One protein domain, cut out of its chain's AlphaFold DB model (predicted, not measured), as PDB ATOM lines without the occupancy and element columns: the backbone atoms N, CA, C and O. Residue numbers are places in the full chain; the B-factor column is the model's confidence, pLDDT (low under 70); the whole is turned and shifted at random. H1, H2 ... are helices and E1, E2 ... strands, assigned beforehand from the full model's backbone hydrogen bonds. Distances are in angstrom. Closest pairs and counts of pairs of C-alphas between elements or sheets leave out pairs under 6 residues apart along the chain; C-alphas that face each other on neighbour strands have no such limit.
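AT A GLANCE: This is residues 13 to 75 and 83 to 188 of the 189 residues of an uncharacterized protein of Strongyloides venezuelensis (UniProt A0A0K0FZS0). Look for a long up-and-down bundle of four helices, each running against the one before it, made of two helical hairpins, H1 with H2 and H4 with H5; the small strand hairpin E1 and E2 sits at one end with short H3 next to E1. Beyond that end, residues 177 to 188, of which 177 to 186 belong to H6, stick out as an arm and lengthen the whole. The 169 printed residues hold six named helices and two named strands, in the order H1 H2 H3 H4 H5 E1 E2 H6; the sheet E1 - E2 is antiparallel and the class is mostly helix. The whole is loose, with a radius of gyration of the C-alphas of 20.4 A and spans of 82 by 28 by 26 A.

HOW THE PARTS SIT: Start at the hairpin of E1, residues 161 to 163, and E2, residues 168 to 170, antiparallel at 142 degrees: N 162 and O 169 are within hydrogen-bond range at 2.8 A. Look next at H3, residues 69 to 74: its closest C-alpha to E1 is that of Gln 70, 6.3 A from that of Val 162. Then find H4, residues 85 to 113, and H5, residues 119 to 152, a hairpin; they touch at a shallow tilt of 29 degrees, opposite ways, closest at the C-alphas of Ala 97 and Ala 136, 4.3 A. H1, residues 16 to 37, touches H5 at a shallow tilt of 31 degrees, closest at the C-alphas of Ser 26 and Ser 135, 5.6 A. H1 also forms a hairpin with H2, residues 45 to 66, closest at the C-alphas of Met 24 and Ser 58, 4.9 A. H2 and H4 only just touch, with 3 pairs of C-alphas within 8 A, through residues 54 to 61 and 89 to 96 alone; the closest are the C-alphas of Ile 54 and Gly 96, 7.1 A. H2 and H5 are apart. H6, residues 173 to 186, touches no helix. Every O i to N i+4 pair is within hydrogen-bond range in H1, H2, H3, H4 and H5; in H6 8 of 10 are.

IN THESE COORDINATES: Find C-alpha 16 at (-144.790, -113.268, -153.618), from which H1 runs 30.9 A. H2 runs 31.5 A and H4 41.0 A. H5, the longest helix, runs 49.3 A to C-alpha 152 at (-129.935, -107.677, -158.740). H6 runs 21.2 A and ends at C-alpha 186 at (-124.611, -108.230, -122.345).

THE WHOLE: The C-alphas of Tyr 115 and Thr 188 are the two farthest apart, at 82.4 A. Residues 76 to 82 are not printed, and C-alphas 75 and 83 stand 14.3 A apart across the cut. Of the links that are printed whole, none is long. The mean pLDDT of the printed part is 79.3; 49 residues are under 70, among them residues 150 to 188.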
ATOM      1  N   ALA A  13    -149.760-110.705-149.170       82.12
ATOM      2  CA  ALA A  13    -148.562-109.900-149.368       82.12
ATOM      3  C   ALA A  13    -148.150-109.903-150.849       82.12
ATOM      4  O   ALA A  13    -148.110-110.946-151.504       82.12
ATOM      5  N   ARG A  14    -147.863-108.719-151.397       80.50
ATOM      6  CA  ARG A  14    -147.429-108.551-152.790       80.50
ATOM      7  C   ARG A  14    -145.914-108.366-152.859       80.50
ATOM      8  O   ARG A  14    -145.428-107.539-152.103       80.50
ATOM      9  N   PRO A  15    -145.209-108.979-153.828       82.75
ATOM     10  CA  PRO A  15    -145.766-109.780-154.919       82.75
ATOM     11  C   PRO A  15    -145.873-111.279-154.591       82.75
ATOM     12  O   PRO A  15    -146.766-111.941-155.111       82.75
ATOM     13  N   TYR A  16    -145.004-111.819-153.734       84.56
ATOM     14  CA  TYR A  16    -144.790-113.268-153.618       84.56
ATOM     15  C   TYR A  16    -145.967-114.008-152.992       84.56
ATOM     16  O   TYR A  16    -146.346-115.068-153.481       84.56
ATOM     17  N   GLY A  17    -146.572-113.438-151.955       84.12
ATOM     18  CA  GLY A  17    -147.683-114.043-151.229       84.12
ATOM     19  C   GLY A  17    -148.926-114.291-152.085       84.12
ATOM     20  O   GLY A  17    -149.439-115.412-152.141       84.12
ATOM     21  N   ILE A  18    -149.364-113.267-152.825       88.25
ATOM     22  CA  ILE A  18    -150.493-113.381-153.762       88.25
ATOM     23  C   ILE A  18    -150.177-114.382-154.874       88.25
ATOM     24  O   ILE A  18    -151.031-115.190-155.229       88.25
ATOM     25  N   ILE A  19    -148.957-114.356-155.414       92.25
ATOM     26  CA  ILE A  19    -148.564-115.251-156.508       92.25
ATOM     27  C   ILE A  19    -148.519-116.702-156.033       92.25
ATOM     28  O   ILE A  19    -149.071-117.561-156.709       92.25
ATOM     29  N   LEU A  20    -147.937-116.988-154.864       90.94
ATOM     30  CA  LEU A  20    -147.912-118.328-154.264       90.94
ATOM     31  C   LEU A  20    -149.316-118.844-153.942       90.94
ATOM     32  O   LEU A  20    -149.616-120.014-154.184       90.94
ATOM     33  N   THR A  21    -150.187-117.970-153.442       92.50
ATOM     34  CA  THR A  21    -151.591-118.308-153.181       92.50
ATOM     35  C   THR A  21    -152.319-118.620-154.488       92.50
ATOM     36  O   THR A  21    -152.956-119.664-154.607       92.50
ATOM     37  N   GLY A  22    -152.161-117.767-155.504       93.62
ATOM     38  CA  GLY A  22    -152.708-117.989-156.843       93.62
ATOM     39  C   GLY A  22    -152.180-119.275-157.478       93.62
ATOM     40  O   GLY A  22    -152.957-120.023-158.057       93.62
ATOM     41  N   ARG A  23    -150.891-119.576-157.287       94.19
ATOM     42  CA  ARG A  23    -150.218-120.796-157.755       94.19
ATOM     43  C   ARG A  23    -150.845-122.050-157.155       94.19
ATOM     44  O   ARG A  23    -151.094-123.025-157.862       94.19
ATOM     45  N   MET A  24    -151.114-122.021-155.851       95.62
ATOM     46  CA  MET A  24    -151.781-123.113-155.148       95.62
ATOM     47  C   MET A  24    -153.225-123.284-155.629       95.62
ATOM     48  O   MET A  24    -153.604-124.381-156.033       95.62
ATOM     49  N   ILE A  25    -154.005-122.200-155.681       96.19
ATOM     50  CA  ILE A  25    -155.403-122.253-156.130       96.19
ATOM     51  C   ILE A  25    -155.494-122.756-157.576       96.19
ATOM     52  O   ILE A  25    -156.306-123.638-157.864       96.19
ATOM     53  N   SER A  26    -154.664-122.232-158.481       96.06
ATOM     54  CA  SER A  26    -154.721-122.580-159.901       96.06
ATOM     55  C   SER A  26    -154.317-124.036-160.144       96.06
ATOM     56  O   SER A  26    -155.046-124.748-160.827       96.06
ATOM     57  N   SER A  27    -153.230-124.515-159.525       95.69
ATOM     58  CA  SER A  27    -152.759-125.903-159.686       95.69
ATOM     59  C   SER A  27    -153.719-126.938-159.090       95.69
ATOM     60  O   SER A  27    -153.961-127.981-159.705       95.69
ATOM     61  N   VAL A  28    -154.327-126.653-157.933       95.12
ATOM     62  CA  VAL A  28    -155.343-127.532-157.328       95.12
ATOM     63  C   VAL A  28    -156.610-127.558-158.178       95.12
ATOM     64  O   VAL A  28    -157.124-128.635-158.482       95.12
ATOM     65  N   THR A  29    -157.083-126.390-158.620       95.44
ATOM     66  CA  THR A  29    -158.249-126.295-159.511       95.44
ATOM     67  C   THR A  29    -157.998-127.073-160.799       95.44
ATOM     68  O   THR A  29    -158.839-127.866-161.216       95.44
ATOM     69  N   LEU A  30    -156.815-126.911-161.394       94.31
ATOM     70  CA  LEU A  30    -156.450-127.609-162.616       94.31
ATOM     71  C   LEU A  30    -156.400-129.127-162.430       94.31
ATOM     72  O   LEU A  30    -156.911-129.858-163.271       94.31
ATOM     73  N   THR A  31    -155.866-129.603-161.304       93.69
ATOM     74  CA  THR A  31    -155.842-131.038-160.981       93.69
ATOM     75  C   THR A  31    -157.257-131.625-160.961       93.69
ATOM     76  O   THR A  31    -157.499-132.682-161.548       93.69
ATOM     77  N   ILE A  32    -158.213-130.927-160.339       93.56
ATOM     78  CA  ILE A  32    -159.618-131.359-160.273       93.56
ATOM     79  C   ILE A  32    -160.258-131.366-161.671       93.56
ATOM     80  O   ILE A  32    -160.955-132.318-162.036       93.56
ATOM     81  N   LEU A  33    -160.007-130.325-162.467       93.25
ATOM     82  CA  LEU A  33    -160.534-130.204-163.827       93.25
ATOM     83  C   LEU A  33    -159.989-131.303-164.751       93.25
ATOM     84  O   LEU A  33    -160.765-131.976-165.431       93.25
ATOM     85  N   MET A  34    -158.679-131.549-164.718       89.62
ATOM     86  CA  MET A  34    -158.024-132.590-165.517       89.62
ATOM     87  C   MET A  34    -158.499-133.991-165.123       89.62
ATOM     88  O   MET A  34    -158.729-134.824-165.998       89.62
ATOM     89  N   LEU A  35    -158.735-134.243-163.830       90.31
ATOM     90  CA  LEU A  35    -159.330-135.500-163.370       90.31
ATOM     91  C   LEU A  35    -160.756-135.680-163.913       90.31
ATOM     92  O   LEU A  35    -161.108-136.763-164.382       90.31
ATOM     93  N   SER A  36    -161.551-134.609-163.903       88.69
ATOM     94  CA  SER A  36    -162.936-134.614-164.398       88.69
ATOM     95  C   SER A  36    -163.018-134.833-165.913       88.69
ATOM     96  O   SER A  36    -163.948-135.472-166.408       88.69
ATOM     97  N   LEU A  37    -162.032-134.331-166.659       87.56
ATOM     98  CA  LEU A  37    -161.965-134.425-168.119       87.56
ATOM     99  C   LEU A  37    -161.133-135.602-168.634       87.56
ATOM    100  O   LEU A  37    -161.073-135.815-169.847       87.56
ATOM    101  N   ARG A  38    -160.526-136.390-167.740       85.12
ATOM    102  CA  ARG A  38    -159.542-137.425-168.078       85.12
ATOM    103  C   ARG A  38    -159.988-138.335-169.221       85.12
ATOM    104  O   ARG A  38    -159.260-138.510-170.194       85.12
ATOM    105  N   TYR A  39    -161.197-138.883-169.118       80.69
ATOM    106  CA  TYR A  39    -161.744-139.807-170.115       80.69
ATOM    107  C   TYR A  39    -162.152-139.120-171.423       80.69
ATOM    108  O   TYR A  39    -162.144-139.762-172.466       80.69
ATOM    109  N   LYS A  40    -162.491-137.826-171.380       81.38
ATOM    110  CA  LYS A  40    -162.988-137.060-172.537       81.38
ATOM    111  C   LYS A  40    -161.864-136.499-173.401       81.38
ATOM    112  O   LYS A  40    -162.038-136.351-174.604       81.38
ATOM    113  N   LEU A  41    -160.731-136.185-172.779       80.50
ATOM    114  CA  LEU A  41    -159.536-135.661-173.440       80.50
ATOM    115  C   LEU A  41    -158.451-136.734-173.635       80.50
ATOM    116  O   LEU A  41    -157.342-136.405-174.040       80.50
ATOM    117  N   HIS A  42    -158.754-138.003-173.324       81.25
ATOM    118  CA  HIS A  42    -157.795-139.115-173.336       81.25
ATOM    119  C   HIS A  42    -156.479-138.777-172.612       81.25
ATOM    120  O   HIS A  42    -155.389-139.157-173.040       81.25
ATOM    121  N   ILE A  43    -156.586-138.045-171.499       81.94
ATOM    122  CA  ILE A  43    -155.428-137.617-170.715       81.94
ATOM    123  C   ILE A  43    -154.781-138.845-170.072       81.94
ATOM    124  O   ILE A  43    -155.456-139.687-169.469       81.94
ATOM    125  N   SER A  44    -153.455-138.931-170.178       83.38
ATOM    126  CA  SER A  44    -152.694-140.026-169.586       83.38
ATOM    127  C   SER A  44    -152.737-139.984-168.053       83.38
ATOM    128  O   SER A  44    -152.783-138.925-167.419       83.38
ATOM    129  N   GLU A  45    -152.681-141.164-167.435       86.31
ATOM    130  CA  GLU A  45    -152.585-141.293-165.973       86.31
ATOM    131  C   GLU A  45    -151.344-140.595-165.423       86.31
ATOM    132  O   GLU A  45    -151.406-139.942-164.384       86.31
ATOM    133  N   ILE A  46    -150.240-140.669-166.169       87.44
ATOM    134  CA  ILE A  46    -148.973-140.028-165.827       87.44
ATOM    135  C   ILE A  46    -149.155-138.512-165.720       87.44
ATOM    136  O   ILE A  46    -148.726-137.917-164.735       87.44
ATOM    137  N   LEU A  47    -149.830-137.882-166.685       88.62
ATOM    138  CA  LEU A  47    -150.056-136.436-166.662       88.62
ATOM    139  C   LEU A  47    -150.947-136.020-165.483       88.62
ATOM    140  O   LEU A  47    -150.677-135.032-164.803       88.62
ATOM    141  N   THR A  48    -151.967-136.826-165.180       88.00
ATOM    142  CA  THR A  48    -152.842-136.613-164.015       88.00
ATOM    143  C   THR A  48    -152.059-136.714-162.702       88.00
ATOM    144  O   THR A  48    -152.229-135.886-161.807       88.00
ATOM    145  N   PHE A  49    -151.164-137.701-162.595       91.56
ATOM    146  CA  PHE A  49    -150.294-137.877-161.435       91.56
ATOM    147  C   PHE A  49    -149.321-136.705-161.261       91.56
ATOM    148  O   PHE A  49    -149.182-136.189-160.152       91.56
ATOM    149  N   ILE A  50    -148.687-136.242-162.344       92.56
ATOM    150  CA  ILE A  50    -147.777-135.088-162.301       92.56
ATOM    151  C   ILE A  50    -148.527-133.828-161.846       92.56
ATOM    152  O   ILE A  50    -148.022-133.099-160.991       92.56
ATOM    153  N   ASN A  51    -149.745-133.596-162.342       92.06
ATOM    154  CA  ASN A  51    -150.581-132.482-161.888       92.06
ATOM    155  C   ASN A  51    -150.882-132.543-160.396       92.06
ATOM    156  O   ASN A  51    -150.665-131.562-159.683       92.06
ATOM    157  N   ALA A  52    -151.313-133.710-159.915       93.12
ATOM    158  CA  ALA A  52    -151.566-133.917-158.498       93.12
ATOM    159  C   ALA A  52    -150.303-133.677-157.657       93.12
ATOM    160  O   ALA A  52    -150.377-133.046-156.603       93.12
ATOM    161  N   PHE A  53    -149.137-134.110-158.144       94.38
ATOM    162  CA  PHE A  53    -147.856-133.877-157.485       94.38
ATOM    163  C   PHE A  53    -147.491-132.386-157.413       94.38
ATOM    164  O   PHE A  53    -147.101-131.904-156.349       94.38
ATOM    165  N   ILE A  54    -147.671-131.625-158.497       93.12
ATOM    166  CA  ILE A  54    -147.412-130.174-158.508       93.12
ATOM    167  C   ILE A  54    -148.422-129.413-157.639       93.12
ATOM    168  O   ILE A  54    -148.043-128.480-156.924       93.12
ATOM    169  N   GLY A  55    -149.695-129.813-157.660       93.31
ATOM    170  CA  GLY A  55    -150.722-129.260-156.777       93.31
ATOM    171  C   GLY A  55    -150.378-129.496-155.306       93.31
ATOM    172  O   GLY A  55    -150.378-128.561-154.503       93.31
ATOM    173  N   PHE A  56    -149.975-130.721-154.963       94.00
ATOM    174  CA  PHE A  56    -149.515-131.076-153.622       94.00
ATOM    175  C   PHE A  56    -148.276-130.273-153.201       94.00
ATOM    176  O   PHE A  56    -148.253-129.707-152.105       94.00
ATOM    177  N   TRP A  57    -147.280-130.141-154.085       93.12
ATOM    178  CA  TRP A  57    -146.116-129.292-153.831       93.12
ATOM    179  C   TRP A  57    -146.514-127.832-153.585       93.12
ATOM    180  O   TRP A  57    -145.998-127.196-152.669       93.12
ATOM    181  N   SER A  58    -147.465-127.296-154.351       92.56
ATOM    182  CA  SER A  58    -147.924-125.910-154.196       92.56
ATOM    183  C   SER A  58    -148.598-125.664-152.843       92.56
ATOM    184  O   SER A  58    -148.409-124.594-152.258       92.56
ATOM    185  N   ILE A  59    -149.318-126.658-152.309       93.19
ATOM    186  CA  ILE A  59    -149.881-126.625-150.951       93.19
ATOM    187  C   ILE A  59    -148.764-126.623-149.904       93.19
ATOM    188  O   ILE A  59    -148.773-125.770-149.014       93.19
ATOM    189  N   ILE A  60    -147.793-127.538-150.014       91.19
ATOM    190  CA  ILE A  60    -146.639-127.592-149.099       91.19
ATOM    191  C   ILE A  60    -145.886-126.264-149.121       91.19
ATOM    192  O   ILE A  60    -145.581-125.713-148.063       91.19
ATOM    193  N   SER A  61    -145.634-125.737-150.319       89.75
ATOM    194  CA  SER A  61    -144.947-124.471-150.522       89.75
ATOM    195  C   SER A  61    -145.627-123.329-149.784       89.75
ATOM    196  O   SER A  61    -145.026-122.717-148.898       89.75
ATOM    197  N   LEU A  62    -146.910-123.092-150.064       89.25
ATOM    198  CA  LEU A  62    -147.655-122.023-149.407       89.25
ATOM    199  C   LEU A  62    -147.705-122.213-147.887       89.25
ATOM    200  O   LEU A  62    -147.532-121.249-147.145       89.25
ATOM    201  N   THR A  63    -147.905-123.448-147.426       87.94
ATOM    202  CA  THR A  63    -147.974-123.773-145.997       87.94
ATOM    203  C   THR A  63    -146.654-123.460-145.292       87.94
ATOM    204  O   THR A  63    -146.650-122.868-144.213       87.94
ATOM    205  N   ALA A  64    -145.522-123.786-145.914       84.69
ATOM    206  CA  ALA A  64    -144.213-123.490-145.348       84.69
ATOM    207  C   ALA A  64    -143.960-121.983-145.209       84.69
ATOM    208  O   ALA A  64    -143.424-121.540-144.190       84.69
ATOM    209  N   HIS A  65    -144.386-121.191-146.193       83.25
ATOM    210  CA  HIS A  65    -144.303-119.731-146.120       83.25
ATOM    211  C   HIS A  65    -145.289-119.137-145.104       83.25
ATOM    212  O   HIS A  65    -144.940-118.233-144.347       83.25
ATOM    213  N   PHE A  66    -146.495-119.695-145.017       82.12
ATOM    214  CA  PHE A  66    -147.527-119.293-144.060       82.12
ATOM    215  C   PHE A  66    -147.085-119.472-142.599       82.12
ATOM    216  O   PHE A  66    -147.339-118.607-141.759       82.12
ATOM    217  N   PHE A  67    -146.366-120.554-142.297       82.06
ATOM    218  CA  PHE A  67    -145.764-120.800-140.980       82.06
ATOM    219  C   PHE A  67    -144.364-120.192-140.815       82.06
ATOM    220  O   PHE A  67    -143.681-120.475-139.828       82.06
ATOM    221  N   ASN A  68    -143.921-119.389-141.787       75.62
ATOM    222  CA  ASN A  68    -142.604-118.764-141.820       75.62
ATOM    223  C   ASN A  68    -141.470-119.761-141.509       75.62
ATOM    224  O   ASN A  68    -140.529-119.456-140.770       75.62
ATOM    225  N   LEU A  69    -141.589-120.992-142.028       72.62
ATOM    226  CA  LEU A  69    -140.692-122.098-141.686       72.62
ATOM    227  C   LEU A  69    -139.248-121.776-142.061       72.62
ATOM    228  O   LEU A  69    -138.342-122.147-141.326       72.62
ATOM    229  N   GLN A  70    -139.036-121.020-143.141       69.06
ATOM    230  CA  GLN A  70    -137.709-120.562-143.554       69.06
ATOM    231  C   GLN A  70    -137.007-119.755-142.454       69.06
ATOM    232  O   GLN A  70    -135.849-120.024-142.148       69.06
ATOM    233  N   LYS A  71    -137.714-118.808-141.822       67.19
ATOM    234  CA  LYS A  71    -137.180-117.970-140.741       67.19
ATOM    235  C   LYS A  71    -137.088-118.727-139.418       67.19
ATOM    236  O   LYS A  71    -136.084-118.652-138.721       67.19
ATOM    237  N   ASN A  72    -138.124-119.491-139.086       65.88
ATOM    238  CA  ASN A  72    -138.191-120.209-137.815       65.88
ATOM    239  C   ASN A  72    -137.149-121.340-137.734       65.88
ATOM    240  O   ASN A  72    -136.606-121.595-136.660       65.88
ATOM    241  N   LEU A  73    -136.836-122.002-138.856       64.88
ATOM    242  CA  LEU A  73    -135.850-123.089-138.912       64.88
ATOM    243  C   LEU A  73    -134.410-122.591-139.100       64.88
ATOM    244  O   LEU A  73    -133.487-123.297-138.689       64.88
ATOM    245  N   SER A  74    -134.200-121.391-139.663       60.59
ATOM    246  CA  SER A  74    -132.861-120.791-139.794       60.59
ATOM    247  C   SER A  74    -132.309-120.274-138.455       60.59
ATOM    248  O   SER A  74    -131.093-120.286-138.227       60.59
ATOM    249  N   THR A  75    -133.195-119.885-137.532       59.53
ATOM    250  CA  THR A  75    -132.832-119.395-136.189       59.53
ATOM    251  C   THR A  75    -132.468-120.494-135.186       59.53
ATOM    252  O   THR A  75    -131.945-120.188-134.116       59.53
ATOM    253  N   ILE A  83    -132.516-126.951-146.873       52.34
ATOM    254  CA  ILE A  83    -132.871-127.040-148.292       52.34
ATOM    255  C   ILE A  83    -133.369-125.646-148.651       52.34
ATOM    256  O   ILE A  83    -134.352-125.204-148.050       52.34
ATOM    257  N   PRO A  84    -132.730-124.936-149.593       65.12
ATOM    258  CA  PRO A  84    -133.177-123.613-149.958       65.12
ATOM    259  C   PRO A  84    -134.526-123.731-150.631       65.12
ATOM    260  O   PRO A  84    -134.646-124.093-151.802       65.12
ATOM    261  N   PHE A  85    -135.558-123.468-149.852       72.56
ATOM    262  CA  PHE A  85    -136.931-123.638-150.274       72.56
ATOM    263  C   PHE A  85    -137.221-122.808-151.530       72.56
ATOM    264  O   PHE A  85    -137.946-123.265-152.401       72.56
ATOM    265  N   ALA A  86    -136.546-121.658-151.677       75.50
ATOM    266  CA  ALA A  86    -136.545-120.830-152.879       75.50
ATOM    267  C   ALA A  86    -135.973-121.535-154.127       75.50
ATOM    268  O   ALA A  86    -136.536-121.380-155.207       75.50
ATOM    269  N   ILE A  87    -134.904-122.336-154.008       77.69
ATOM    270  CA  ILE A  87    -134.362-123.120-155.137       77.69
ATOM    271  C   ILE A  87    -135.360-124.189-155.558       77.69
ATOM    272  O   ILE A  87    -135.626-124.352-156.748       77.69
ATOM    273  N   VAL A  88    -135.922-124.913-154.591       84.00
ATOM    274  CA  VAL A  88    -136.894-125.966-154.895       84.00
ATOM    275  C   VAL A  88    -138.130-125.343-155.543       84.00
ATOM    276  O   VAL A  88    -138.535-125.756-156.625       84.00
ATOM    277  N   ASP A  89    -138.653-124.265-154.963       85.31
ATOM    278  CA  ASP A  89    -139.761-123.497-155.526       85.31
ATOM    279  C   ASP A  89    -139.472-122.944-156.932       85.31
ATOM    280  O   ASP A  89    -140.387-122.895-157.756       85.31
ATOM    281  N   PHE A  90    -138.231-122.548-157.222       87.81
ATOM    282  CA  PHE A  90    -137.809-122.091-158.547       87.81
ATOM    283  C   PHE A  90    -137.802-123.229-159.575       87.81
ATOM    284  O   PHE A  90    -138.328-123.056-160.677       87.81
ATOM    285  N   ILE A  91    -137.260-124.399-159.210       90.00
ATOM    286  CA  ILE A  91    -137.239-125.598-160.063       90.00
ATOM    287  C   ILE A  91    -138.669-126.045-160.377       90.00
ATOM    288  O   ILE A  91    -139.013-126.229-161.544       90.00
ATOM    289  N   PHE A  92    -139.521-126.158-159.354       90.69
ATOM    290  CA  PHE A  92    -140.937-126.488-159.537       90.69
ATOM    291  C   PHE A  92    -141.690-125.411-160.319       90.69
ATOM    292  O   PHE A  92    -142.584-125.738-161.094       90.69
ATOM    293  N   GLY A  93    -141.315-124.141-160.159       91.50
ATOM    294  CA  GLY A  93    -141.840-123.032-160.948       91.50
ATOM    295  C   GLY A  93    -141.552-123.185-162.446       91.50
ATOM    296  O   GLY A  93    -142.474-123.129-163.255       91.50
ATOM    297  N   ILE A  94    -140.302-123.476-162.822       93.50
ATOM    298  CA  ILE A  94    -139.924-123.712-164.229       93.50
ATOM    299  C   ILE A  94    -140.608-124.967-164.769       93.50
ATOM    300  O   ILE A  94    -141.204-124.932-165.846       93.50
ATOM    301  N   PHE A  95    -140.531-126.069-164.022       93.62
ATOM    302  CA  PHE A  95    -141.111-127.339-164.444       93.62
ATOM    303  C   PHE A  95    -142.626-127.221-164.645       93.62
ATOM    304  O   PHE A  95    -143.139-127.634-165.682       93.62
ATOM    305  N   GLY A  96    -143.326-126.585-163.702       93.31
ATOM    306  CA  GLY A  96    -144.759-126.322-163.811       93.31
ATOM    307  C   GLY A  96    -145.102-125.424-164.997       93.31
ATOM    308  O   GLY A  96    -146.027-125.735-165.737       93.31
ATOM    309  N   ALA A  97    -144.332-124.361-165.256       95.44
ATOM    310  CA  ALA A  97    -144.571-123.488-166.408       95.44
ATOM    311  C   ALA A  97    -144.475-124.240-167.749       95.44
ATOM    312  O   ALA A  97    -145.338-124.077-168.616       95.44
ATOM    313  N   ILE A  98    -143.457-125.093-167.908       95.31
ATOM    314  CA  ILE A  98    -143.286-125.929-169.107       95.31
ATOM    315  C   ILE A  98    -144.434-126.934-169.221       95.31
ATOM    316  O   ILE A  98    -145.053-127.031-170.282       95.31
ATOM    317  N   LEU A  99    -144.749-127.642-168.134       94.75
ATOM    318  CA  LEU A  99    -145.820-128.633-168.116       94.75
ATOM    319  C   LEU A  99    -147.161-128.009-168.511       94.75
ATOM    320  O   LEU A  99    -147.787-128.473-169.459       94.75
ATOM    321  N   TYR A 100    -147.577-126.927-167.853       95.69
ATOM    322  CA  TYR A 100    -148.864-126.284-168.124       95.69
ATOM    323  C   TYR A 100    -148.944-125.665-169.520       95.69
ATOM    324  O   TYR A 100    -150.026-125.587-170.107       95.69
ATOM    325  N   THR A 101    -147.805-125.281-170.099       96.06
ATOM    326  CA  THR A 101    -147.739-124.886-171.512       96.06
ATOM    327  C   THR A 101    -148.043-126.077-172.424       96.06
ATOM    328  O   THR A 101    -148.880-125.964-173.318       96.06
ATOM    329  N   ILE A 102    -147.435-127.241-172.174       94.06
ATOM    330  CA  ILE A 102    -147.725-128.480-172.919       94.06
ATOM    331  C   ILE A 102    -149.196-128.887-172.740       94.06
ATOM    332  O   ILE A 102    -149.870-129.216-173.715       94.06
ATOM    333  N   GLU A 103    -149.728-128.811-171.521       93.06
ATOM    334  CA  GLU A 103    -151.133-129.124-171.243       93.06
ATOM    335  C   GLU A 103    -152.099-128.187-171.954       93.06
ATOM    336  O   GLU A 103    -153.122-128.640-172.462       93.06
ATOM    337  N   THR A 104    -151.758-126.901-172.059       95.12
ATOM    338  CA  THR A 104    -152.533-125.939-172.849       95.12
ATOM    339  C   THR A 104    -152.677-126.423-174.291       95.12
ATOM    340  O   THR A 104    -153.786-126.423-174.823       95.12
ATOM    341  N   PHE A 105    -151.593-126.910-174.910       94.00
ATOM    342  CA  PHE A 105    -151.655-127.474-176.262       94.00
ATOM    343  C   PHE A 105    -152.510-128.744-176.333       94.00
ATOM    344  O   PHE A 105    -153.297-128.885-177.265       94.00
ATOM    345  N   ILE A 106    -152.408-129.646-175.352       91.19
ATOM    346  CA  ILE A 106    -153.216-130.877-175.308       91.19
ATOM    347  C   ILE A 106    -154.710-130.542-175.218       91.19
ATOM    348  O   ILE A 106    -155.506-131.044-176.014       91.19
ATOM    349  N   VAL A 107    -155.090-129.666-174.285       92.31
ATOM    350  CA  VAL A 107    -156.487-129.251-174.088       92.31
ATOM    351  C   VAL A 107    -157.006-128.514-175.324       92.31
ATOM    352  O   VAL A 107    -158.117-128.786-175.776       92.31
ATOM    353  N   PHE A 108    -156.192-127.645-175.928       92.25
ATOM    354  CA  PHE A 108    -156.543-126.933-177.158       92.25
ATOM    355  C   PHE A 108    -156.786-127.882-178.340       92.25
ATOM    356  O   PHE A 108    -157.804-127.769-179.025       92.25
ATOM    357  N   MET A 109    -155.908-128.867-178.546       89.62
ATOM    358  CA  MET A 109    -156.111-129.900-179.568       89.62
ATOM    359  C   MET A 109    -157.357-130.744-179.279       89.62
ATOM    360  O   MET A 109    -158.062-131.136-180.208       89.62
ATOM    361  N   GLY A 110    -157.672-130.980-178.003       86.00
ATOM    362  CA  GLY A 110    -158.911-131.631-177.580       86.00
ATOM    363  C   GLY A 110    -160.175-130.867-177.985       86.00
ATOM    364  O   GLY A 110    -161.148-131.494-178.403       86.00
ATOM    365  N   ILE A 111    -160.147-129.529-177.933       88.00
ATOM    366  CA  ILE A 111    -161.249-128.677-178.415       88.00
ATOM    367  C   ILE A 111    -161.413-128.813-179.932       88.00
ATOM    368  O   ILE A 111    -162.532-128.990-180.404       88.00
ATOM    369  N   ILE A 112    -160.314-128.756-180.692       87.50
ATOM    370  CA  ILE A 112    -160.351-128.816-182.165       87.50
ATOM    371  C   ILE A 112    -160.846-130.178-182.662       87.50
ATOM    372  O   ILE A 112    -161.632-130.249-183.603       87.50
ATOM    373  N   ASN A 113    -160.377-131.262-182.046       80.81
ATOM    374  CA  ASN A 113    -160.634-132.618-182.533       80.81
ATOM    375  C   ASN A 113    -161.999-133.180-182.120       80.81
ATOM    376  O   ASN A 113    -162.373-134.265-182.567       80.81
ATOM    377  N   SER A 114    -162.751-132.468-181.285       73.06
ATOM    378  CA  SER A 114    -163.996-132.981-180.730       73.06
ATOM    379  C   SER A 114    -165.210-132.315-181.353       73.06
ATOM    380  O   SER A 114    -165.587-131.197-181.019       73.06
ATOM    381  N   TYR A 115    -165.856-133.062-182.242       59.00
ATOM    382  CA  TYR A 115    -166.988-132.596-183.040       59.00
ATOM    383  C   TYR A 115    -168.345-132.641-182.306       59.00
ATOM    384  O   TYR A 115    -169.313-132.074-182.801       59.00
ATOM    385  N   TYR A 116    -168.435-133.285-181.130       64.44
ATOM    386  CA  TYR A 116    -169.710-133.562-180.439       64.44
ATOM    387  C   TYR A 116    -169.650-133.384-178.914       64.44
ATOM    388  O   TYR A 116    -170.032-134.281-178.160       64.44
ATOM    389  N   TYR A 117    -169.183-132.236-178.423       70.81
ATOM    390  CA  TYR A 117    -169.334-131.931-176.998       70.81
ATOM    391  C   TYR A 117    -170.722-131.370-176.687       70.81
ATOM    392  O   TYR A 117    -171.187-130.420-177.317       70.81
ATOM    393  N   TYR A 118    -171.364-131.919-175.654       81.88
ATOM    394  CA  TYR A 118    -172.472-131.238-174.990       81.88
ATOM    395  C   TYR A 118    -171.974-129.895-174.437       81.88
ATOM    396  O   TYR A 118    -170.829-129.793-173.994       81.88
ATOM    397  N   LEU A 119    -172.828-128.866-174.422       84.25
ATOM    398  CA  LEU A 119    -172.451-127.501-174.023       84.25
ATOM    399  C   LEU A 119    -171.694-127.447-172.682       84.25
ATOM    400  O   LEU A 119    -170.722-126.709-172.554       84.25
ATOM    401  N   GLY A 120    -172.104-128.257-171.699       85.81
ATOM    402  CA  GLY A 120    -171.433-128.334-170.398       85.81
ATOM    403  C   GLY A 120    -169.983-128.822-170.480       85.81
ATOM    404  O   GLY A 120    -169.113-128.269-169.815       85.81
ATOM    405  N   ASP A 121    -169.703-129.798-171.343       85.56
ATOM    406  CA  ASP A 121    -168.352-130.335-171.538       85.56
ATOM    407  C   ASP A 121    -167.457-129.337-172.253       85.56
ATOM    408  O   ASP A 121    -166.311-129.139-171.859       85.56
ATOM    409  N   PHE A 122    -168.006-128.652-173.254       87.81
ATOM    410  CA  PHE A 122    -167.299-127.579-173.939       87.81
ATOM    411  C   PHE A 122    -166.900-126.457-172.968       87.81
ATOM    412  O   PHE A 122    -165.744-126.035-172.959       87.81
ATOM    413  N   LEU A 123    -167.820-126.016-172.100       90.62
ATOM    414  CA  LEU A 123    -167.527-125.001-171.082       90.62
ATOM    415  C   LEU A 123    -166.481-125.479-170.068       90.62
ATOM    416  O   LEU A 123    -165.604-124.703-169.687       90.62
ATOM    417  N   LEU A 124    -166.539-126.748-169.656       91.94
ATOM    418  CA  LEU A 124    -165.566-127.325-168.731       91.94
ATOM    419  C   LEU A 124    -164.162-127.388-169.353       91.94
ATOM    420  O   LEU A 124    -163.174-127.056-168.695       91.94
ATOM    421  N   ILE A 125    -164.062-127.764-170.630       91.69
ATOM    422  CA  ILE A 125    -162.795-127.796-171.373       91.69
ATOM    423  C   ILE A 125    -162.258-126.376-171.590       91.69
ATOM    424  O   ILE A 125    -161.066-126.146-171.396       91.69
ATOM    425  N   LEU A 126    -163.122-125.407-171.912       92.88
ATOM    426  CA  LEU A 126    -162.732-124.001-172.046       92.88
ATOM    427  C   LEU A 126    -162.205-123.432-170.721       92.88
ATOM    428  O   LEU A 126    -161.164-122.776-170.703       92.88
ATOM    429  N   LEU A 127    -162.880-123.719-169.605       94.88
ATOM    430  CA  LEU A 127    -162.406-123.348-168.272       94.88
ATOM    431  C   LEU A 127    -161.041-123.983-167.977       94.88
ATOM    432  O   LEU A 127    -160.138-123.303-167.498       94.88
ATOM    433  N   THR A 128    -160.873-125.262-168.312       94.50
ATOM    434  CA  THR A 128    -159.601-125.981-168.137       94.50
ATOM    435  C   THR A 128    -158.482-125.335-168.943       94.50
ATOM    436  O   THR A 128    -157.408-125.098-168.399       94.50
ATOM    437  N   LEU A 129    -158.746-124.949-170.196       95.44
ATOM    438  CA  LEU A 129    -157.787-124.236-171.039       95.44
ATOM    439  C   LEU A 129    -157.342-122.914-170.397       95.44
ATOM    440  O   LEU A 129    -156.146-122.637-170.310       95.44
ATOM    441  N   VAL A 130    -158.294-122.109-169.917       96.88
ATOM    442  CA  VAL A 130    -157.994-120.828-169.258       96.88
ATOM    443  C   VAL A 130    -157.161-121.050-167.995       96.88
ATOM    444  O   VAL A 130    -156.163-120.358-167.789       96.88
ATOM    445  N   ILE A 131    -157.520-122.032-167.166       96.88
ATOM    446  CA  ILE A 131    -156.788-122.339-165.932       96.88
ATOM    447  C   ILE A 131    -155.384-122.907-166.217       96.88
ATOM    448  O   ILE A 131    -154.454-122.572-165.477       96.88
ATOM    449  N   CYS A 132    -155.188-123.686-167.290       95.88
ATOM    450  CA  CYS A 132    -153.856-124.098-167.757       95.88
ATOM    451  C   CYS A 132    -152.979-122.884-168.072       95.88
ATOM    452  O   CYS A 132    -151.870-122.775-167.547       95.88
ATOM    453  N   ILE A 133    -153.492-121.939-168.867       97.06
ATOM    454  CA  ILE A 133    -152.757-120.723-169.250       97.06
ATOM    455  C   ILE A 133    -152.416-119.892-168.011       97.06
ATOM    456  O   ILE A 133    -151.266-119.490-167.826       97.06
ATOM    457  N   VAL A 134    -153.395-119.667-167.129       96.94
ATOM    458  CA  VAL A 134    -153.188-118.935-165.871       96.94
ATOM    459  C   VAL A 134    -152.119-119.615-165.016       96.94
ATOM    460  O   VAL A 134    -151.234-118.935-164.498       96.94
ATOM    461  N   SER A 135    -152.147-120.944-164.904       96.25
ATOM    462  CA  SER A 135    -151.143-121.694-164.144       96.25
ATOM    463  C   SER A 135    -149.756-121.568-164.770       96.25
ATOM    464  O   SER A 135    -148.807-121.250-164.056       96.25
ATOM    465  N   ALA A 136    -149.623-121.708-166.092       96.31
ATOM    466  CA  ALA A 136    -148.347-121.519-166.785       96.31
ATOM    467  C   ALA A 136    -147.754-120.124-166.516       96.31
ATOM    468  O   ALA A 136    -146.580-120.003-166.152       96.31
ATOM    469  N   VAL A 137    -148.583-119.079-166.619       96.19
ATOM    470  CA  VAL A 137    -148.174-117.690-166.370       96.19
ATOM    471  C   VAL A 137    -147.781-117.475-164.912       96.19
ATOM    472  O   VAL A 137    -146.730-116.896-164.660       96.19
ATOM    473  N   ILE A 138    -148.574-117.940-163.944       95.88
ATOM    474  CA  ILE A 138    -148.279-117.748-162.515       95.88
ATOM    475  C   ILE A 138    -146.984-118.464-162.117       95.88
ATOM    476  O   ILE A 138    -146.143-117.875-161.435       95.88
ATOM    477  N   PHE A 139    -146.799-119.713-162.558       94.75
ATOM    478  CA  PHE A 139    -145.582-120.480-162.286       94.75
ATOM    479  C   PHE A 139    -144.351-119.822-162.924       94.75
ATOM    480  O   PHE A 139    -143.346-119.610-162.242       94.75
ATOM    481  N   GLY A 140    -144.452-119.421-164.196       92.81
ATOM    482  CA  GLY A 140    -143.367-118.747-164.907       92.81
ATOM    483  C   GLY A 140    -143.032-117.374-164.321       92.81
ATOM    484  O   GLY A 140    -141.863-117.061-164.105       92.81
ATOM    485  N   TYR A 141    -144.048-116.570-163.998       93.19
ATOM    486  CA  TYR A 141    -143.876-115.244-163.406       93.19
ATOM    487  C   TYR A 141    -143.234-115.320-162.020       93.19
ATOM    488  O   TYR A 141    -142.335-114.539-161.715       93.19
ATOM    489  N   TYR A 142    -143.629-116.295-161.199       90.56
ATOM    490  CA  TYR A 142    -142.992-116.522-159.907       90.56
ATOM    491  C   TYR A 142    -141.502-116.864-160.050       90.56
ATOM    492  O   TYR A 142    -140.664-116.250-159.388       90.56
ATOM    493  N   SER A 143    -141.148-117.787-160.954       90.44
ATOM    494  CA  SER A 143    -139.742-118.116-161.227       90.44
ATOM    495  C   SER A 143    -138.959-116.920-161.766       90.44
ATOM    496  O   SER A 143    -137.818-116.707-161.357       90.44
ATOM    497  N   LEU A 144    -139.568-116.109-162.634       88.44
ATOM    498  CA  LEU A 144    -138.957-114.883-163.139       88.44
ATOM    499  C   LEU A 144    -138.655-113.902-161.999       88.44
ATOM    500  O   LEU A 144    -137.553-113.362-161.944       88.44
ATOM    501  N   LEU A 145    -139.595-113.697-161.070       86.75
ATOM    502  CA  LEU A 145    -139.383-112.818-159.918       86.75
ATOM    503  C   LEU A 145    -138.209-113.289-159.056       86.75
ATOM    504  O   LEU A 145    -137.358-112.475-158.701       86.75
ATOM    505  N   LEU A 146    -138.115-114.593-158.776       84.44
ATOM    506  CA  LEU A 146    -136.969-115.150-158.049       84.44
ATOM    507  C   LEU A 146    -135.655-114.933-158.812       84.44
ATOM    508  O   LEU A 146    -134.655-114.514-158.224       84.44
ATOM    509  N   HIS A 147    -135.660-115.153-160.127       83.12
ATOM    510  CA  HIS A 147    -134.479-114.961-160.963       83.12
ATOM    511  C   HIS A 147    -134.000-113.502-160.982       83.12
ATOM    512  O   HIS A 147    -132.815-113.246-160.775       83.12
ATOM    513  N   VAL A 148    -134.908-112.540-161.172       79.12
ATOM    514  CA  VAL A 148    -134.578-111.102-161.211       79.12
ATOM    515  C   VAL A 148    -133.954-110.640-159.896       79.12
ATOM    516  O   VAL A 148    -132.966-109.909-159.909       79.12
ATOM    517  N   GLN A 149    -134.472-111.098-158.755       71.69
ATOM    518  CA  GLN A 149    -133.887-110.758-157.454       71.69
ATOM    519  C   GLN A 149    -132.478-111.334-157.281       71.69
ATOM    520  O   GLN A 149    -131.605-110.673-156.729       71.69
ATOM    521  N   THR A 150    -132.233-112.525-157.828       66.06
ATOM    522  CA  THR A 150    -130.897-113.140-157.834       66.06
ATOM    523  C   THR A 150    -129.901-112.325-158.665       66.06
ATOM    524  O   THR A 150    -128.748-112.178-158.280       66.06
ATOM    525  N   GLN A 151    -130.331-111.775-159.805       63.16
ATOM    526  CA  GLN A 151    -129.465-110.972-160.678       63.16
ATOM    527  C   GLN A 151    -129.167-109.578-160.103       63.16
ATOM    528  O   GLN A 151    -128.077-109.046-160.311       63.16
ATOM    529  N   ASN A 152    -130.116-108.991-159.366       59.97
ATOM    530  CA  ASN A 152    -129.935-107.677-158.740       59.97
ATOM    531  C   ASN A 152    -128.928-107.694-157.581       59.97
ATOM    532  O   ASN A 152    -128.335-106.660-157.278       59.97
ATOM    533  N   ILE A 153    -128.715-108.847-156.943       58.62
ATOM    534  CA  ILE A 153    -127.817-109.001-155.794       58.62
ATOM    535  C   ILE A 153    -126.713-109.979-156.204       58.62
ATOM    536  O   ILE A 153    -126.756-111.166-155.894       58.62
ATOM    537  N   LYS A 154    -125.736-109.450-156.955       48.91
ATOM    538  CA  LYS A 154    -124.652-110.180-157.646       48.91
ATOM    539  C   LYS A 154    -123.876-111.197-156.798       48.91
ATOM    540  O   LYS A 154    -123.277-112.098-157.377       48.91
ATOM    541  N   ASP A 155    -123.906-111.078-155.473       50.19
ATOM    542  CA  ASP A 155    -123.030-111.831-154.572       50.19
ATOM    543  C   ASP A 155    -123.758-112.831-153.657       50.19
ATOM    544  O   ASP A 155    -123.093-113.570-152.930       50.19
ATOM    545  N   LEU A 156    -125.100-112.906-153.685       56.44
ATOM    546  CA  LEU A 156    -125.859-113.801-152.800       56.44
ATOM    547  C   LEU A 156    -126.650-114.863-153.590       56.44
ATOM    548  O   LEU A 156    -127.636-114.542-154.256       56.44
ATOM    549  N   PRO A 157    -126.237-116.144-153.537       59.06
ATOM    550  CA  PRO A 157    -126.886-117.217-154.288       59.06
ATOM    551  C   PRO A 157    -128.324-117.486-153.812       59.06
ATOM    552  O   PRO A 157    -128.635-117.342-152.631       59.06
ATOM    553  N   ILE A 158    -129.182-118.005-154.711       57.66
ATOM    554  CA  ILE A 158    -130.599-118.378-154.441       57.66
ATOM    555  C   ILE A 158    -130.746-119.252-153.191       57.66
ATOM    556  O   ILE A 158    -131.780-119.252-152.523       57.66
ATOM    557  N   LYS A 159    -129.680-119.983-152.849       54.78
ATOM    558  CA  LYS A 159    -129.636-120.857-151.686       54.78
ATOM    559  C   LYS A 159    -129.855-120.129-150.345       54.78
ATOM    560  O   LYS A 159    -130.203-120.782-149.371       54.78
ATOM    561  N   GLU A 160    -129.658-118.812-150.301       58.50
ATOM    562  CA  GLU A 160    -129.670-118.001-149.071       58.50
ATOM    563  C   GLU A 160    -130.890-117.066-148.986       58.50
ATOM    564  O   GLU A 160    -131.018-116.299-148.029       58.50
ATOM    565  N   MET A 161    -131.791-117.136-149.974       62.50
ATOM    566  CA  MET A 161    -132.975-116.281-150.082       62.50
ATOM    567  C   MET A 161    -134.105-116.762-149.168       62.50
ATOM    568  O   MET A 161    -134.549-117.910-149.254       62.50
ATOM    569  N   VAL A 162    -134.616-115.844-148.348       62.84
ATOM    570  CA  VAL A 162    -135.817-116.006-147.526       62.84
ATOM    571  C   VAL A 162    -136.920-115.102-148.059       62.84
ATOM    572  O   VAL A 162    -136.733-113.903-148.250       62.84
ATOM    573  N   ILE A 163    -138.082-115.685-148.330       65.56
ATOM    574  CA  ILE A 163    -139.214-114.981-148.937       65.56
ATOM    575  C   ILE A 163    -140.178-114.586-147.818       65.56
ATOM    576  O   ILE A 163    -140.857-115.435-147.250       65.56
ATOM    577  N   GLU A 164    -140.264-113.292-147.512       59.69
ATOM    578  CA  GLU A 164    -141.128-112.773-146.435       59.69
ATOM    579  C   GLU A 164    -142.522-112.335-146.939       59.69
ATOM    580  O   GLU A 164    -143.377-111.915-146.160       59.69
ATOM    581  N   GLY A 165    -142.785-112.500-148.240       58.66
ATOM    582  CA  GLY A 165    -144.079-112.261-148.889       58.66
ATOM    583  C   GLY A 165    -144.127-110.953-149.674       58.66
ATOM    584  O   GLY A 165    -144.578-110.943-150.822       58.66
ATOM    585  N   ASP A 166    -143.616-109.871-149.093       48.50
ATOM    586  CA  ASP A 166    -143.470-108.560-149.734       48.50
ATOM    587  C   ASP A 166    -142.062-108.308-150.284       48.50
ATOM    588  O   ASP A 166    -141.884-107.671-151.324       48.50
ATOM    589  N   LYS A 167    -141.062-108.877-149.618       65.88
ATOM    590  CA  LYS A 167    -139.646-108.740-149.949       65.88
ATOM    591  C   LYS A 167    -138.913-110.071-149.827       65.88
ATOM    592  O   LYS A 167    -139.419-111.040-149.257       65.88
ATOM    593  N   ILE A 168    -137.698-110.084-150.361       61.31
ATOM    594  CA  ILE A 168    -136.743-111.164-150.151       61.31
ATOM    595  C   ILE A 168    -135.667-110.650-149.198       61.31
ATOM    596  O   ILE A 168    -135.084-109.592-149.436       61.31
ATOM    597  N   THR A 169    -135.440-111.375-148.109       63.28
ATOM    598  CA  THR A 169    -134.333-111.159-147.173       63.28
ATOM    599  C   THR A 169    -133.281-112.249-147.366       63.28
ATOM    600  O   THR A 169    -133.554-113.296-147.952       63.28
ATOM    601  N   TYR A 170    -132.055-111.998-146.913       60.56
ATOM    602  CA  TYR A 170    -130.949-112.947-147.020       60.56
ATOM    603  C   TYR A 170    -130.420-113.238-145.626       60.56
ATOM    604  O   TYR A 170    -130.171-112.308-144.864       60.56
ATOM    605  N   TYR A 171    -130.218-114.512-145.302       59.56
ATOM    606  CA  TYR A 171    -129.474-114.884-144.101       59.56
ATOM    607  C   TYR A 171    -128.005-115.060-144.474       59.56
ATOM    608  O   TYR A 171    -127.621-116.105-144.998       59.56
ATOM    609  N   THR A 172    -127.175-114.053-144.185       53.56
ATOM    610  CA  THR A 172    -125.720-114.207-144.304       53.56
ATOM    611  C   THR A 172    -125.151-114.832-143.020       53.56
ATOM    612  O   THR A 172    -125.528-114.432-141.915       53.56
ATOM    613  N   PRO A 173    -124.213-115.796-143.105       48.97
ATOM    614  CA  PRO A 173    -123.601-116.405-141.920       48.97
ATOM    615  C   PRO A 173    -122.893-115.398-140.991       48.97
ATOM    616  O   PRO A 173    -122.692-115.687-139.810       48.97
ATOM    617  N   SER A 174    -122.537-114.212-141.493       44.28
ATOM    618  CA  SER A 174    -121.887-113.127-140.748       44.28
ATOM    619  C   SER A 174    -122.768-112.478-139.673       44.28
ATOM    620  O   SER A 174    -122.247-112.092-138.625       44.28
ATOM    621  N   GLU A 175    -124.090-112.405-139.859       48.91
ATOM    622  CA  GLU A 175    -124.997-111.831-138.845       48.91
ATOM    623  C   GLU A 175    -125.104-112.721-137.594       48.91
ATOM    624  O   GLU A 175    -125.213-112.221-136.472       48.91
ATOM    625  N   ARG A 176    -124.919-114.039-137.756       44.88
ATOM    626  CA  ARG A 176    -124.916-115.027-136.663       44.88
ATOM    627  C   ARG A 176    -123.752-114.833-135.682       44.88
ATOM    628  O   ARG A 176    -123.873-115.171-134.504       44.88
ATOM    629  N   ASN A 177    -122.625-114.292-136.153       44.75
ATOM    630  CA  ASN A 177    -121.469-113.993-135.305       44.75
ATOM    631  C   ASN A 177    -121.651-112.679-134.536       44.75
ATOM    632  O   ASN A 177    -121.258-112.602-133.373       44.75
ATOM    633  N   ASN A 178    -122.302-111.675-135.127       43.47
ATOM    634  CA  ASN A 178    -122.545-110.399-134.453       43.47
ATOM    635  C   ASN A 178    -123.592-110.519-133.334       43.47
ATOM    636  O   ASN A 178    -123.370-109.971-132.255       43.47
ATOM    637  N   GLU A 179    -124.663-111.300-133.521       45.06
ATOM    638  CA  GLU A 179    -125.635-111.572-132.445       45.06
ATOM    639  C   GLU A 179    -125.021-112.364-131.283       45.06
ATOM    640  O   GLU A 179    -125.214-112.002-130.122       45.06
ATOM    641  N   LYS A 180    -124.210-113.396-131.566       44.00
ATOM    642  CA  LYS A 180    -123.475-114.124-130.515       44.00
ATOM    643  C   LYS A 180    -122.530-113.209-129.737       44.00
ATOM    644  O   LYS A 180    -122.439-113.331-128.518       44.00
ATOM    645  N   THR A 181    -121.860-112.280-130.419       40.22
ATOM    646  CA  THR A 181    -120.924-111.335-129.789       40.22
ATOM    647  C   THR A 181    -121.651-110.290-128.935       40.22
ATOM    648  O   THR A 181    -121.167-109.934-127.861       40.22
ATOM    649  N   LEU A 182    -122.831-109.832-129.367       39.59
ATOM    650  CA  LEU A 182    -123.690-108.925-128.598       39.59
ATOM    651  C   LEU A 182    -124.224-109.590-127.326       39.59
ATOM    652  O   LEU A 182    -124.093-109.011-126.255       39.59
ATOM    653  N   ILE A 183    -124.733-110.822-127.410       47.28
ATOM    654  CA  ILE A 183    -125.262-111.553-126.244       47.28
ATOM    655  C   ILE A 183    -124.154-111.847-125.217       47.28
ATOM    656  O   ILE A 183    -124.377-111.697-124.017       47.28
ATOM    657  N   LEU A 184    -122.940-112.189-125.668       45.25
ATOM    658  CA  LEU A 184    -121.783-112.376-124.781       45.25
ATOM    659  C   LEU A 184    -121.368-111.084-124.062       45.25
ATOM    660  O   LEU A 184    -120.979-111.139-122.896       45.25
ATOM    661  N   LYS A 185    -121.487-109.927-124.724       40.19
ATOM    662  CA  LYS A 185    -121.214-108.614-124.117       40.19
ATOM    663  C   LYS A 185    -122.268-108.201-123.089       40.19
ATOM    664  O   LYS A 185    -121.923-107.573-122.098       40.19
ATOM    665  N   THR A 186    -123.534-108.559-123.296       47.03
ATOM    666  CA  THR A 186    -124.611-108.230-122.345       47.03
ATOM    667  C   THR A 186    -124.617-109.148-121.118       47.03
ATOM    668  O   THR A 186    -125.152-108.768-120.086       47.03
ATOM    669  N   MET A 187    -124.014-110.338-121.207       47.19
ATOM    670  CA  MET A 187    -123.860-111.272-120.079       47.19
ATOM    671  C   MET A 187    -122.576-111.057-119.256       47.19
ATOM    672  O   MET A 187    -122.362-111.771-118.281       47.19
ATOM    673  N   THR A 188    -121.711-110.112-119.642       44.84
ATOM    674  CA  THR A 188    -120.446-109.794-118.946       44.84
ATOM    675  C   THR A 188    -120.479-108.470-118.168       44.84
ATOM    676  O   THR A 188    -119.424-107.917-117.866       44.84
TER     677      THR A 188